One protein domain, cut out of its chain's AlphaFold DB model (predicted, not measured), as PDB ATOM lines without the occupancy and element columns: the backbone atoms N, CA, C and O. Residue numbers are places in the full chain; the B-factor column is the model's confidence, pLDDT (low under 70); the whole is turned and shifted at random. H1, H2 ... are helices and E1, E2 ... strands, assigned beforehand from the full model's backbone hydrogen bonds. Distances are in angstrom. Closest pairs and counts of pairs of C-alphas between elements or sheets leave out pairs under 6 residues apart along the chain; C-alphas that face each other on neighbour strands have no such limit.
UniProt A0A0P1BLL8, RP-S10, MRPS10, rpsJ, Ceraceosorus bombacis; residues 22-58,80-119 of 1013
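Overview. This is residues 22 to 58 and 80 to 119 of the 1013 residues of the protein "RP-S10, MRPS10, rpsJ" of Ceraceosorus bombacis (UniProt A0A0P1BLL8). A small three-stranded sheet, E2 E1 E3, sits at one end of an elongated model, and the long helix H3 begins beside it and runs away toward the other end, where the short helix H4 turns across its line. The short helices H1 and H2 follow E2, H1 at the sheet's border and H2 off the sheet, coming close to H3 with its last residue. The printed part has 77 residues, with four named helices and three named strands in the order E1 E2 H1 H2 E3 H3 H4; the sheet is mixed, and so is the class, helices and strands. The whole is loose, with a radius of gyration of the C-alphas of 14.6 A, and spans 43 by 23 by 22 A.

Arrangement. Begin at E1, residues 23 to 28, the inner strand of the sheet. It forms a hairpin with E2, residues 31 to 36, an antiparallel edge strand at 155 degrees; look for N 26 and O 33, 2.8 A apart, within hydrogen-bond range. The other edge strand, E3, residues 80 to 83, is parallel to E1 at 41 degrees, with N 81 and O 25 within hydrogen-bond range at 2.9 A. H1, residues 37 to 41, only grazes the sheet; its closest C-alphas to E1 are those of Arg 37 and Lys 23, 5.6 A apart. H2, residues 45 to 51, is not on the sheet. H3, residues 87 to 104, only grazes the sheet with residues 87 to 94; the C-alphas of Leu 28 in E1 and Pro 87 are the closest of that pair, at 5.5 A. H2 and H3 are close but not clearly touching, the closest C-alphas being those of Leu 51 and Leu 90, 7.4 A apart. They run opposite ways at a shallow tilt of 32 degrees, only just short of steep. At the far end, H4, residues 113 to 119, is close to but not clearly touching H3, with the C-alphas of Phe 104 and Ser 115 the closest at 6.3 A, and about perpendicular to it at 75 degrees. Every O i to N i+4 pair is within hydrogen-bond range in H1, H2 and H3; in H4 it is 2 of 3.

Along the chain. Find C-alpha 23 at (21.403, -10.480, 18.718), where E1 begins; it runs 15.5 A to residue 28. E2 covers 16.2 A from residue 31 to 36. H3 starts at C-alpha 87, (13.335, -11.955, 3.937), and runs 26.1 A to C-alpha 104 at (38.932, -8.816, 0.223). H4 ends at C-alpha 119, (48.527, -1.526, 4.380).

Size, cuts and confidence. The C-alphas farthest apart are those of Gly 30 and Leu 117, at 45.0 A. Residues 59 to 79 are not printed, and C-alphas 58 and 80 stand 11.2 A apart across this cut. Of the links that are printed whole, H3 to H4 is short and the others are tight. Confidence is under 70 at residues 53 to 58, 108 and 111 to 119.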
ATOM      1  N   THR A  22      23.088  -8.429  21.872       70.50
ATOM      2  CA  THR A  22      24.034  -8.564  20.747       70.50
ATOM      3  C   THR A  22      23.361  -9.147  19.511       70.50
ATOM      4  O   THR A  22      23.787  -8.890  18.386       70.50
ATOM      5  N   LYS A  23      22.279  -9.896  19.725       77.56
ATOM      6  CA  LYS A  23      21.403 -10.480  18.718       77.56
ATOM      7  C   LYS A  23      20.114  -9.658  18.641       77.56
ATOM      8  O   LYS A  23      19.564  -9.279  19.667       77.56
ATOM      9  N   LEU A  24      19.659  -9.385  17.427       83.88
ATOM     10  CA  LEU A  24      18.373  -8.778  17.097       83.88
ATOM     11  C   LEU A  24      17.516  -9.867  16.461       83.88
ATOM     12  O   LEU A  24      17.998 -10.538  15.547       83.88
ATOM     13  N   THR A  25      16.258 -10.013  16.865       84.94
ATOM     14  CA  THR A  25      15.305 -10.834  16.110       84.94
ATOM     15  C   THR A  25      14.361  -9.908  15.356       84.94
ATOM     16  O   THR A  25      13.648  -9.103  15.941       84.94
ATOM     17  N   LEU A  26      14.403  -9.977  14.029       86.69
ATOM     18  CA  LEU A  26      13.505  -9.264  13.127       86.69
ATOM     19  C   LEU A  26      12.386 -10.219  12.702       86.69
ATOM     20  O   LEU A  26      12.662 -11.387  12.441       86.69
ATOM     21  N   ASP A  27      11.152  -9.745  12.573       84.44
ATOM     22  CA  ASP A  27      10.086 -10.477  11.881       84.44
ATOM     23  C   ASP A  27       9.844  -9.823  10.518       84.44
ATOM     24  O   ASP A  27       9.376  -8.686  10.424       84.44
ATOM     25  N   LEU A  28      10.231 -10.551   9.469       87.62
ATOM     26  CA  LEU A  28      10.174 -10.137   8.073       87.62
ATOM     27  C   LEU A  28       9.021 -10.882   7.398       87.62
ATOM     28  O   LEU A  28       9.181 -12.015   6.931       87.62
ATOM     29  N   ARG A  29       7.838 -10.254   7.382       85.38
ATOM     30  CA  ARG A  29       6.613 -10.786   6.747       85.38
ATOM     31  C   ARG A  29       6.186 -12.178   7.258       85.38
ATOM     32  O   ARG A  29       5.670 -12.995   6.494       85.38
ATOM     33  N   GLY A  30       6.398 -12.448   8.548       81.75
ATOM     34  CA  GLY A  30       6.151 -13.736   9.208       81.75
ATOM     35  C   GLY A  30       7.391 -14.634   9.304       81.75
ATOM     36  O   GLY A  30       7.324 -15.710   9.898       81.75
ATOM     37  N   THR A  31       8.528 -14.222   8.732       85.25
ATOM     38  CA  THR A  31       9.788 -14.975   8.784       85.25
ATOM     39  C   THR A  31      10.729 -14.358   9.813       85.25
ATOM     40  O   THR A  31      11.263 -13.268   9.603       85.25
ATOM     41  N   ARG A  32      10.980 -15.064  10.922       86.38
ATOM     42  CA  ARG A  32      11.908 -14.598  11.965       86.38
ATOM     43  C   ARG A  32      13.369 -14.710  11.517       86.38
ATOM     44  O   ARG A  32      13.869 -15.805  11.266       86.38
ATOM     45  N   PHE A  33      14.068 -13.580  11.485       84.81
ATOM     46  CA  PHE A  33      15.495 -13.448  11.194       84.81
ATOM     47  C   PHE A  33      16.249 -12.995  12.441       84.81
ATOM     48  O   PHE A  33      16.166 -11.837  12.839       84.81
ATOM     49  N   SER A  34      17.022 -13.899  13.040       86.88
ATOM     50  CA  SER A  34      17.830 -13.592  14.223       86.88
ATOM     51  C   SER A  34      19.276 -13.294  13.804       86.88
ATOM     52  O   SER A  34      20.017 -14.205  13.432       86.88
ATOM     53  N   ILE A  35      19.652 -12.012  13.806       87.12
ATOM     54  CA  ILE A  35      20.883 -11.443  13.227       87.12
ATOM     55  C   ILE A  35      21.686 -10.712  14.309       87.12
ATOM     56  O   ILE A  35      21.129 -10.032  15.163       87.12
ATOM     57  N   GLU A  36      23.013 -10.793  14.262       86.56
ATOM     58  CA  GLU A  36      23.869 -10.001  15.149       86.56
ATOM     59  C   GLU A  36      23.800  -8.502  14.819       86.56
ATOM     60  O   GLU A  36      23.986  -8.079  13.673       86.56
ATOM     61  N   ARG A  37      23.611  -7.684  15.856       82.81
ATOM     62  CA  ARG A  37      23.611  -6.215  15.815       82.81
ATOM     63  C   ARG A  37      24.844  -5.658  15.103       82.81
ATOM     64  O   ARG A  37      24.723  -4.745  14.291       82.81
ATOM     65  N   GLU A  38      26.010  -6.244  15.364       82.19
ATOM     66  CA  GLU A  38      27.276  -5.867  14.727       82.19
ATOM     67  C   GLU A  38      27.305  -6.215  13.235       82.19
ATOM     68  O   GLU A  38      27.719  -5.388  12.427       82.19
ATOM     69  N   THR A  39      26.799  -7.389  12.836       84.88
ATOM     70  CA  THR A  39      26.678  -7.772  11.417       84.88
ATOM     71  C   THR A  39      25.843  -6.750  10.639       84.88
ATOM     72  O   THR A  39      26.207  -6.389   9.520       84.88
ATOM     73  N   LEU A  40      24.770  -6.221  11.241       83.12
ATOM     74  CA  LEU A  40      23.940  -5.193  10.614       83.12
ATOM     75  C   LEU A  40      24.613  -3.807  10.608       83.12
ATOM     76  O   LEU A  40      24.583  -3.123   9.589       83.12
ATOM     77  N   MET A  41      25.275  -3.411  11.702       80.06
ATOM     78  CA  MET A  41      26.035  -2.150  11.788       80.06
ATOM     79  C   MET A  41      27.290  -2.120  10.897       80.06
ATOM     80  O   MET A  41      27.772  -1.041  10.558       80.06
ATOM     81  N   ASN A  42      27.808  -3.281  10.489       83.06
ATOM     82  CA  ASN A  42      28.912  -3.410   9.534       83.06
ATOM     83  C   ASN A  42      28.482  -3.215   8.064       83.06
ATOM     84  O   ASN A  42      29.348  -3.118   7.187       83.06
ATOM     85  N   LEU A  43      27.178  -3.142   7.765       85.38
ATOM     86  CA  LEU A  43      26.697  -2.754   6.437       85.38
ATOM     87  C   LEU A  43      26.844  -1.234   6.230       85.38
ATOM     88  O   LEU A  43      26.593  -0.459   7.154       85.38
ATOM     89  N   PRO A  44      27.198  -0.760   5.019       82.81
ATOM     90  CA  PRO A  44      27.208   0.666   4.719       82.81
ATOM     91  C   PRO A  44      25.833   1.307   4.938       82.81
ATOM     92  O   PRO A  44      24.813   0.747   4.542       82.81
ATOM     93  N   GLU A  45      25.817   2.530   5.469       80.00
ATOM     94  CA  GLU A  45      24.603   3.341   5.669       80.00
ATOM     95  C   GLU A  45      23.733   3.422   4.402       80.00
ATOM     96  O   GLU A  45      22.518   3.268   4.464       80.00
ATOM     97  N   SER A  46      24.354   3.558   3.226       76.44
ATOM     98  CA  SER A  46      23.667   3.565   1.930       76.44
ATOM     99  C   SER A  46      22.932   2.258   1.601       76.44
ATOM    100  O   SER A  46      21.926   2.295   0.898       76.44
ATOM    101  N   VAL A  47      23.394   1.116   2.118       82.00
ATOM    102  CA  VAL A  47      22.713  -0.185   2.002       82.00
ATOM    103  C   VAL A  47      21.613  -0.302   3.050       82.00
ATOM    104  O   VAL A  47      20.507  -0.711   2.712       82.00
ATOM    105  N   LEU A  48      21.862   0.131   4.289       83.44
ATOM    106  CA  LEU A  48      20.843   0.157   5.343       83.44
ATOM    107  C   LEU A  48      19.648   1.046   4.966       83.44
ATOM    108  O   LEU A  48      18.515   0.640   5.188       83.44
ATOM    109  N   LEU A  49      19.874   2.183   4.301       77.75
ATOM    110  CA  LEU A  49      18.818   3.042   3.745       77.75
ATOM    111  C   LEU A  49      18.075   2.416   2.545       77.75
ATOM    112  O   LEU A  49      16.946   2.807   2.262       77.75
ATOM    113  N   CYS A  50      18.679   1.452   1.836       72.06
ATOM    114  CA  CYS A  50      18.013   0.697   0.763       72.06
ATOM    115  C   CYS A  50      17.202  -0.505   1.280       72.06
ATOM    116  O   CYS A  50      16.253  -0.915   0.614       72.06
ATOM    117  N   LEU A  51      17.593  -1.071   2.428       77.44
ATOM    118  CA  LEU A  51      16.895  -2.163   3.120       77.44
ATOM    119  C   LEU A  51      15.760  -1.634   4.012       77.44
ATOM    120  O   LEU A  51      14.657  -2.163   4.005       77.44
ATOM    121  N   PHE A  52      16.023  -0.565   4.763       80.56
ATOM    122  CA  PHE A  52      15.126   0.001   5.770       80.56
ATOM    123  C   PHE A  52      14.877   1.490   5.470       80.56
ATOM    124  O   PHE A  52      15.385   2.359   6.181       80.56
ATOM    125  N   PRO A  53      14.102   1.828   4.418       65.38
ATOM    126  CA  PRO A  53      13.860   3.220   4.020       65.38
ATOM    127  C   PRO A  53      13.115   4.039   5.088       65.38
ATOM    128  O   PRO A  53      13.286   5.252   5.157       65.38
ATOM    129  N   ASN A  54      12.349   3.375   5.961       63.06
ATOM    130  CA  ASN A  54      11.682   3.983   7.121       63.06
ATOM    131  C   ASN A  54      12.604   4.096   8.358       63.06
ATOM    132  O   ASN A  54      12.158   4.496   9.433       63.06
ATOM    133  N   GLY A  55      13.880   3.719   8.223       67.06
ATOM    134  CA  GLY A  55      14.819   3.521   9.323       67.06
ATOM    135  C   GLY A  55      14.595   2.206  10.080       67.06
ATOM    136  O   GLY A  55      13.558   1.556   9.962       67.06
ATOM    137  N   LEU A  56      15.586   1.823  10.887       69.38
ATOM    138  CA  LEU A  56      15.493   0.711  11.833       69.38
ATOM    139  C   LEU A  56      15.962   1.205  13.205       69.38
ATOM    140  O   LEU A  56      17.134   1.540  13.391       69.38
ATOM    141  N   VAL A  57      15.040   1.296  14.166       63.94
ATOM    142  CA  VAL A  57      15.326   1.838  15.504       63.94
ATOM    143  C   VAL A  57      15.985   0.760  16.361       63.94
ATOM    144  O   VAL A  57      15.337   0.062  17.127       63.94
ATOM    145  N   LEU A  58      17.305   0.632  16.222       63.53
ATOM    146  CA  LEU A  58      18.113  -0.348  16.957       63.53
ATOM    147  C   LEU A  58      18.304  -0.013  18.448       63.53
ATOM    148  O   LEU A  58      18.816  -0.840  19.202       63.53
ATOM    149  N   VAL A  80      11.388  -8.754  19.421       78.69
ATOM    150  CA  VAL A  80      11.054  -9.006  18.011       78.69
ATOM    151  C   VAL A  80      10.656  -7.709  17.299       78.69
ATOM    152  O   VAL A  80       9.552  -7.187  17.472       78.69
ATOM    153  N   TYR A  81      11.531  -7.216  16.425       80.38
ATOM    154  CA  TYR A  81      11.273  -6.047  15.585       80.38
ATOM    155  C   TYR A  81      10.497  -6.441  14.319       80.38
ATOM    156  O   TYR A  81      11.060  -7.006  13.383       80.38
ATOM    157  N   LEU A  82       9.207  -6.108  14.266       78.31
ATOM    158  CA  LEU A  82       8.368  -6.266  13.071       78.31
ATOM    159  C   LEU A  82       8.796  -5.286  11.966       78.31
ATOM    160  O   LEU A  82       8.776  -4.072  12.177       78.31
ATOM    161  N   VAL A  83       9.142  -5.797  10.779       81.88
ATOM    162  CA  VAL A  83       9.541  -4.985   9.615       81.88
ATOM    163  C   VAL A  83       8.884  -5.516   8.337       81.88
ATOM    164  O   VAL A  83       9.048  -6.677   7.968       81.88
ATOM    165  N   ASP A  84       8.175  -4.645   7.614       82.19
ATOM    166  CA  ASP A  84       7.649  -4.953   6.278       82.19
ATOM    167  C   ASP A  84       8.771  -4.872   5.228       82.19
ATOM    168  O   ASP A  84       8.965  -3.854   4.563       82.19
ATOM    169  N   PHE A  85       9.557  -5.945   5.137       85.81
ATOM    170  CA  PHE A  85      10.638  -6.110   4.168       85.81
ATOM    171  C   PHE A  85      10.753  -7.574   3.724       85.81
ATOM    172  O   PHE A  85      10.342  -8.483   4.447       85.81
ATOM    173  N   ASP A  86      11.312  -7.818   2.536       88.06
ATOM    174  CA  ASP A  86      11.442  -9.173   2.003       88.06
ATOM    175  C   ASP A  86      12.594  -9.966   2.671       88.06
ATOM    176  O   ASP A  86      13.757  -9.539   2.619       88.06
ATOM    177  N   PRO A  87      12.318 -11.146   3.263       89.62
ATOM    178  CA  PRO A  87      13.335 -11.955   3.937       89.62
ATOM    179  C   PRO A  87      14.432 -12.484   3.000       89.62
ATOM    180  O   PRO A  87      15.588 -12.620   3.410       89.62
ATOM    181  N   THR A  88      14.099 -12.777   1.741       91.06
ATOM    182  CA  THR A  88      15.055 -13.300   0.751       91.06
ATOM    183  C   THR A  88      15.928 -12.196   0.159       91.06
ATOM    184  O   THR A  88      17.100 -12.431  -0.142       91.06
ATOM    185  N   CYS A  89      15.422 -10.960   0.097       91.44
ATOM    186  CA  CYS A  89      16.249  -9.798  -0.205       91.44
ATOM    187  C   CYS A  89      17.314  -9.564   0.876       91.44
ATOM    188  O   CYS A  89      18.475  -9.305   0.549       91.44
ATOM    189  N   LEU A  90      16.951  -9.663   2.163       90.44
ATOM    190  CA  LEU A  90      17.915  -9.450   3.248       90.44
ATOM    191  C   LEU A  90      18.995 -10.540   3.259       90.44
ATOM    192  O   LEU A  90      20.181 -10.222   3.383       90.44
ATOM    193  N   SER A  91      18.615 -11.811   3.088       91.25
ATOM    194  CA  SER A  91      19.579 -12.917   3.057       91.25
ATOM    195  C   SER A  91      20.531 -12.831   1.857       91.25
ATOM    196  O   SER A  91      21.734 -13.012   2.047       91.25
ATOM    197  N   TYR A  92      20.043 -12.453   0.667       93.69
ATOM    198  CA  TYR A  92      20.875 -12.187  -0.515       93.69
ATOM    199  C   TYR A  92      21.943 -11.113  -0.242       93.69
ATOM    200  O   TYR A  92      23.129 -11.332  -0.506       93.69
ATOM    201  N   VAL A  93      21.547  -9.971   0.335       92.69
ATOM    202  CA  VAL A  93      22.477  -8.870   0.640       92.69
ATOM    203  C   VAL A  93      23.508  -9.293   1.693       92.69
ATOM    204  O   VAL A  93      24.703  -9.066   1.497       92.69
ATOM    205  N   LEU A  94      23.088  -9.954   2.777       91.00
ATOM    206  CA  LEU A  94      23.998 -10.419   3.832       91.00
ATOM    207  C   LEU A  94      24.983 -11.486   3.330       91.00
ATOM    208  O   LEU A  94      26.174 -11.415   3.645       91.00
ATOM    209  N   GLN A  95      24.521 -12.439   2.514       92.25
ATOM    210  CA  GLN A  95      25.380 -13.450   1.898       92.25
ATOM    211  C   GLN A  95      26.428 -12.800   0.988       92.25
ATOM    212  O   GLN A  95      27.614 -13.114   1.106       92.25
ATOM    213  N   PHE A  96      26.020 -11.850   0.137       93.00
ATOM    214  CA  PHE A  96      26.949 -11.107  -0.714       93.00
ATOM    215  C   PHE A  96      27.993 -10.347   0.114       93.00
ATOM    216  O   PHE A  96      29.185 -10.433  -0.179       93.00
ATOM    217  N   PHE A  97      27.575  -9.626   1.161       89.94
ATOM    218  CA  PHE A  97      28.495  -8.855   2.003       89.94
ATOM    219  C   PHE A  97      29.498  -9.741   2.748       89.94
ATOM    220  O   PHE A  97      30.676  -9.387   2.811       89.94
ATOM    221  N   LYS A  98      29.075 -10.913   3.235       88.25
ATOM    222  CA  LYS A  98      29.984 -11.898   3.834       88.25
ATOM    223  C   LYS A  98      31.014 -12.403   2.819       88.25
ATOM    224  O   LYS A  98      32.212 -12.294   3.065       88.25
ATOM    225  N   SER A  99      30.574 -12.849   1.640       89.81
ATOM    226  CA  SER A  99      31.491 -13.288   0.576       89.81
ATOM    227  C   SER A  99      32.436 -12.171   0.109       89.81
ATOM    228  O   SER A  99      33.609 -12.428  -0.149       89.81
ATOM    229  N   ALA A 100      31.970 -10.920   0.052       88.12
ATOM    230  CA  ALA A 100      32.799  -9.758  -0.270       88.12
ATOM    231  C   ALA A 100      33.907  -9.510   0.772       88.12
ATOM    232  O   ALA A 100      35.037  -9.175   0.403       88.12
ATOM    233  N   GLN A 101      33.600  -9.693   2.062       84.62
ATOM    234  CA  GLN A 101      34.575  -9.602   3.151       84.62
ATOM    235  C   GLN A 101      35.599 -10.744   3.077       84.62
ATOM    236  O   GLN A 101      36.801 -10.468   3.080       84.62
ATOM    237  N   ASP A 102      35.138 -11.991   2.922       84.81
ATOM    238  CA  ASP A 102      35.996 -13.180   2.796       84.81
ATOM    239  C   ASP A 102      36.964 -13.073   1.598       84.81
ATOM    240  O   ASP A 102      38.118 -13.485   1.698       84.81
ATOM    241  N   ILE A 103      36.544 -12.466   0.479       82.62
ATOM    242  CA  ILE A 103      37.401 -12.231  -0.700       82.62
ATOM    243  C   ILE A 103      38.449 -11.128  -0.441       82.62
ATOM    244  O   ILE A 103      39.630 -11.291  -0.768       82.62
ATOM    245  N   PHE A 104      38.045  -9.984   0.124       78.31
ATOM    246  CA  PHE A 104      38.932  -8.816   0.223       78.31
ATOM    247  C   PHE A 104      39.875  -8.843   1.431       78.31
ATOM    248  O   PHE A 104      41.042  -8.469   1.295       78.31
ATOM    249  N   TYR A 105      39.393  -9.284   2.596       78.75
ATOM    250  CA  TYR A 105      40.186  -9.397   3.826       78.75
ATOM    251  C   TYR A 105      40.767 -10.806   4.011       78.75
ATOM    252  O   TYR A 105      41.826 -10.961   4.623       78.75
ATOM    253  N   GLY A 106      40.149 -11.819   3.401       78.00
ATOM    254  CA  GLY A 106      40.492 -13.224   3.601       78.00
ATOM    255  C   GLY A 106      39.740 -13.834   4.778       78.00
ATOM    256  O   GLY A 106      39.129 -13.136   5.585       78.00
ATOM    257  N   THR A 107      39.841 -15.154   4.907       78.56
ATOM    258  CA  THR A 107      39.328 -15.869   6.084       78.56
ATOM    259  C   THR A 107      40.395 -15.911   7.186       78.56
ATOM    260  O   THR A 107      41.587 -15.783   6.888       78.56
ATOM    261  N   PRO A 108      40.038 -16.198   8.454       69.50
ATOM    262  CA  PRO A 108      41.021 -16.400   9.525       69.50
ATOM    263  C   PRO A 108      42.067 -17.498   9.246       69.50
ATOM    264  O   PRO A 108      43.136 -17.487   9.850       69.50
ATOM    265  N   SER A 109      41.785 -18.431   8.324       75.06
ATOM    266  CA  SER A 109      42.729 -19.471   7.882       75.06
ATOM    267  C   SER A 109      43.542 -19.090   6.635       75.06
ATOM    268  O   SER A 109      44.498 -19.793   6.304       75.06
ATOM    269  N   ALA A 110      43.159 -18.033   5.916       74.00
ATOM    270  CA  ALA A 110      43.774 -17.598   4.664       74.00
ATOM    271  C   ALA A 110      43.565 -16.078   4.470       74.00
ATOM    272  O   ALA A 110      42.617 -15.675   3.787       74.00
ATOM    273  N   PRO A 111      44.416 -15.222   5.071       68.25
ATOM    274  CA  PRO A 111      44.289 -13.770   4.966       68.25
ATOM    275  C   PRO A 111      44.604 -13.283   3.544       68.25
ATOM    276  O   PRO A 111      45.584 -13.709   2.924       68.25
ATOM    277  N   SER A 112      43.787 -12.367   3.025       67.94
ATOM    278  CA  SER A 112      43.884 -11.903   1.642       67.94
ATOM    279  C   SER A 112      45.013 -10.892   1.486       67.94
ATOM    280  O   SER A 112      45.058  -9.841   2.135       67.94
ATOM    281  N   LYS A 113      45.936 -11.188   0.568       60.34
ATOM    282  CA  LYS A 113      47.120 -10.351   0.327       60.34
ATOM    283  C   LYS A 113      46.763  -8.975  -0.245       60.34
ATOM    284  O   LYS A 113      47.567  -8.056  -0.126       60.34
ATOM    285  N   ARG A 114      45.547  -8.802  -0.781       61.72
ATOM    286  CA  ARG A 114      44.997  -7.518  -1.245       61.72
ATOM    287  C   ARG A 114      44.862  -6.518  -0.088       61.72
ATOM    288  O   ARG A 114      45.407  -5.419  -0.173       61.72
ATOM    289  N   SER A 115      44.263  -6.939   1.032       61.81
ATOM    290  CA  SER A 115      44.205  -6.140   2.267       61.81
ATOM    291  C   SER A 115      45.590  -5.884   2.876       61.81
ATOM    292  O   SER A 115      45.803  -4.839   3.488       61.81
ATOM    293  N   ILE A 116      46.539  -6.815   2.719       57.91
ATOM    294  CA  ILE A 116      47.907  -6.671   3.246       57.91
ATOM    295  C   ILE A 116      48.709  -5.646   2.425       57.91
ATOM    296  O   ILE A 116      49.353  -4.773   3.005       57.91
ATOM    297  N   LEU A 117      48.637  -5.688   1.089       58.62
ATOM    298  CA  LEU A 117      49.320  -4.727   0.212       58.62
ATOM    299  C   LEU A 117      48.818  -3.292   0.418       58.62
ATOM    300  O   LEU A 117      49.634  -2.371   0.491       58.62
ATOM    301  N   GLY A 118      47.502  -3.110   0.587       56.88
ATOM    302  CA  GLY A 118      46.897  -1.811   0.898       56.88
ATOM    303  C   GLY A 118      47.434  -1.169   2.186       56.88
ATOM    304  O   GLY A 118      47.497   0.055   2.282       56.88
ATOM    305  N   ALA A 119      47.886  -1.983   3.146       53.75
ATOM    306  CA  ALA A 119      48.527  -1.526   4.380       53.75
ATOM    307  C   ALA A 119      50.057  -1.339   4.263       53.75
ATOM    308  O   ALA A 119      50.646  -0.642   5.089       53.75
TER     309      ALA A 119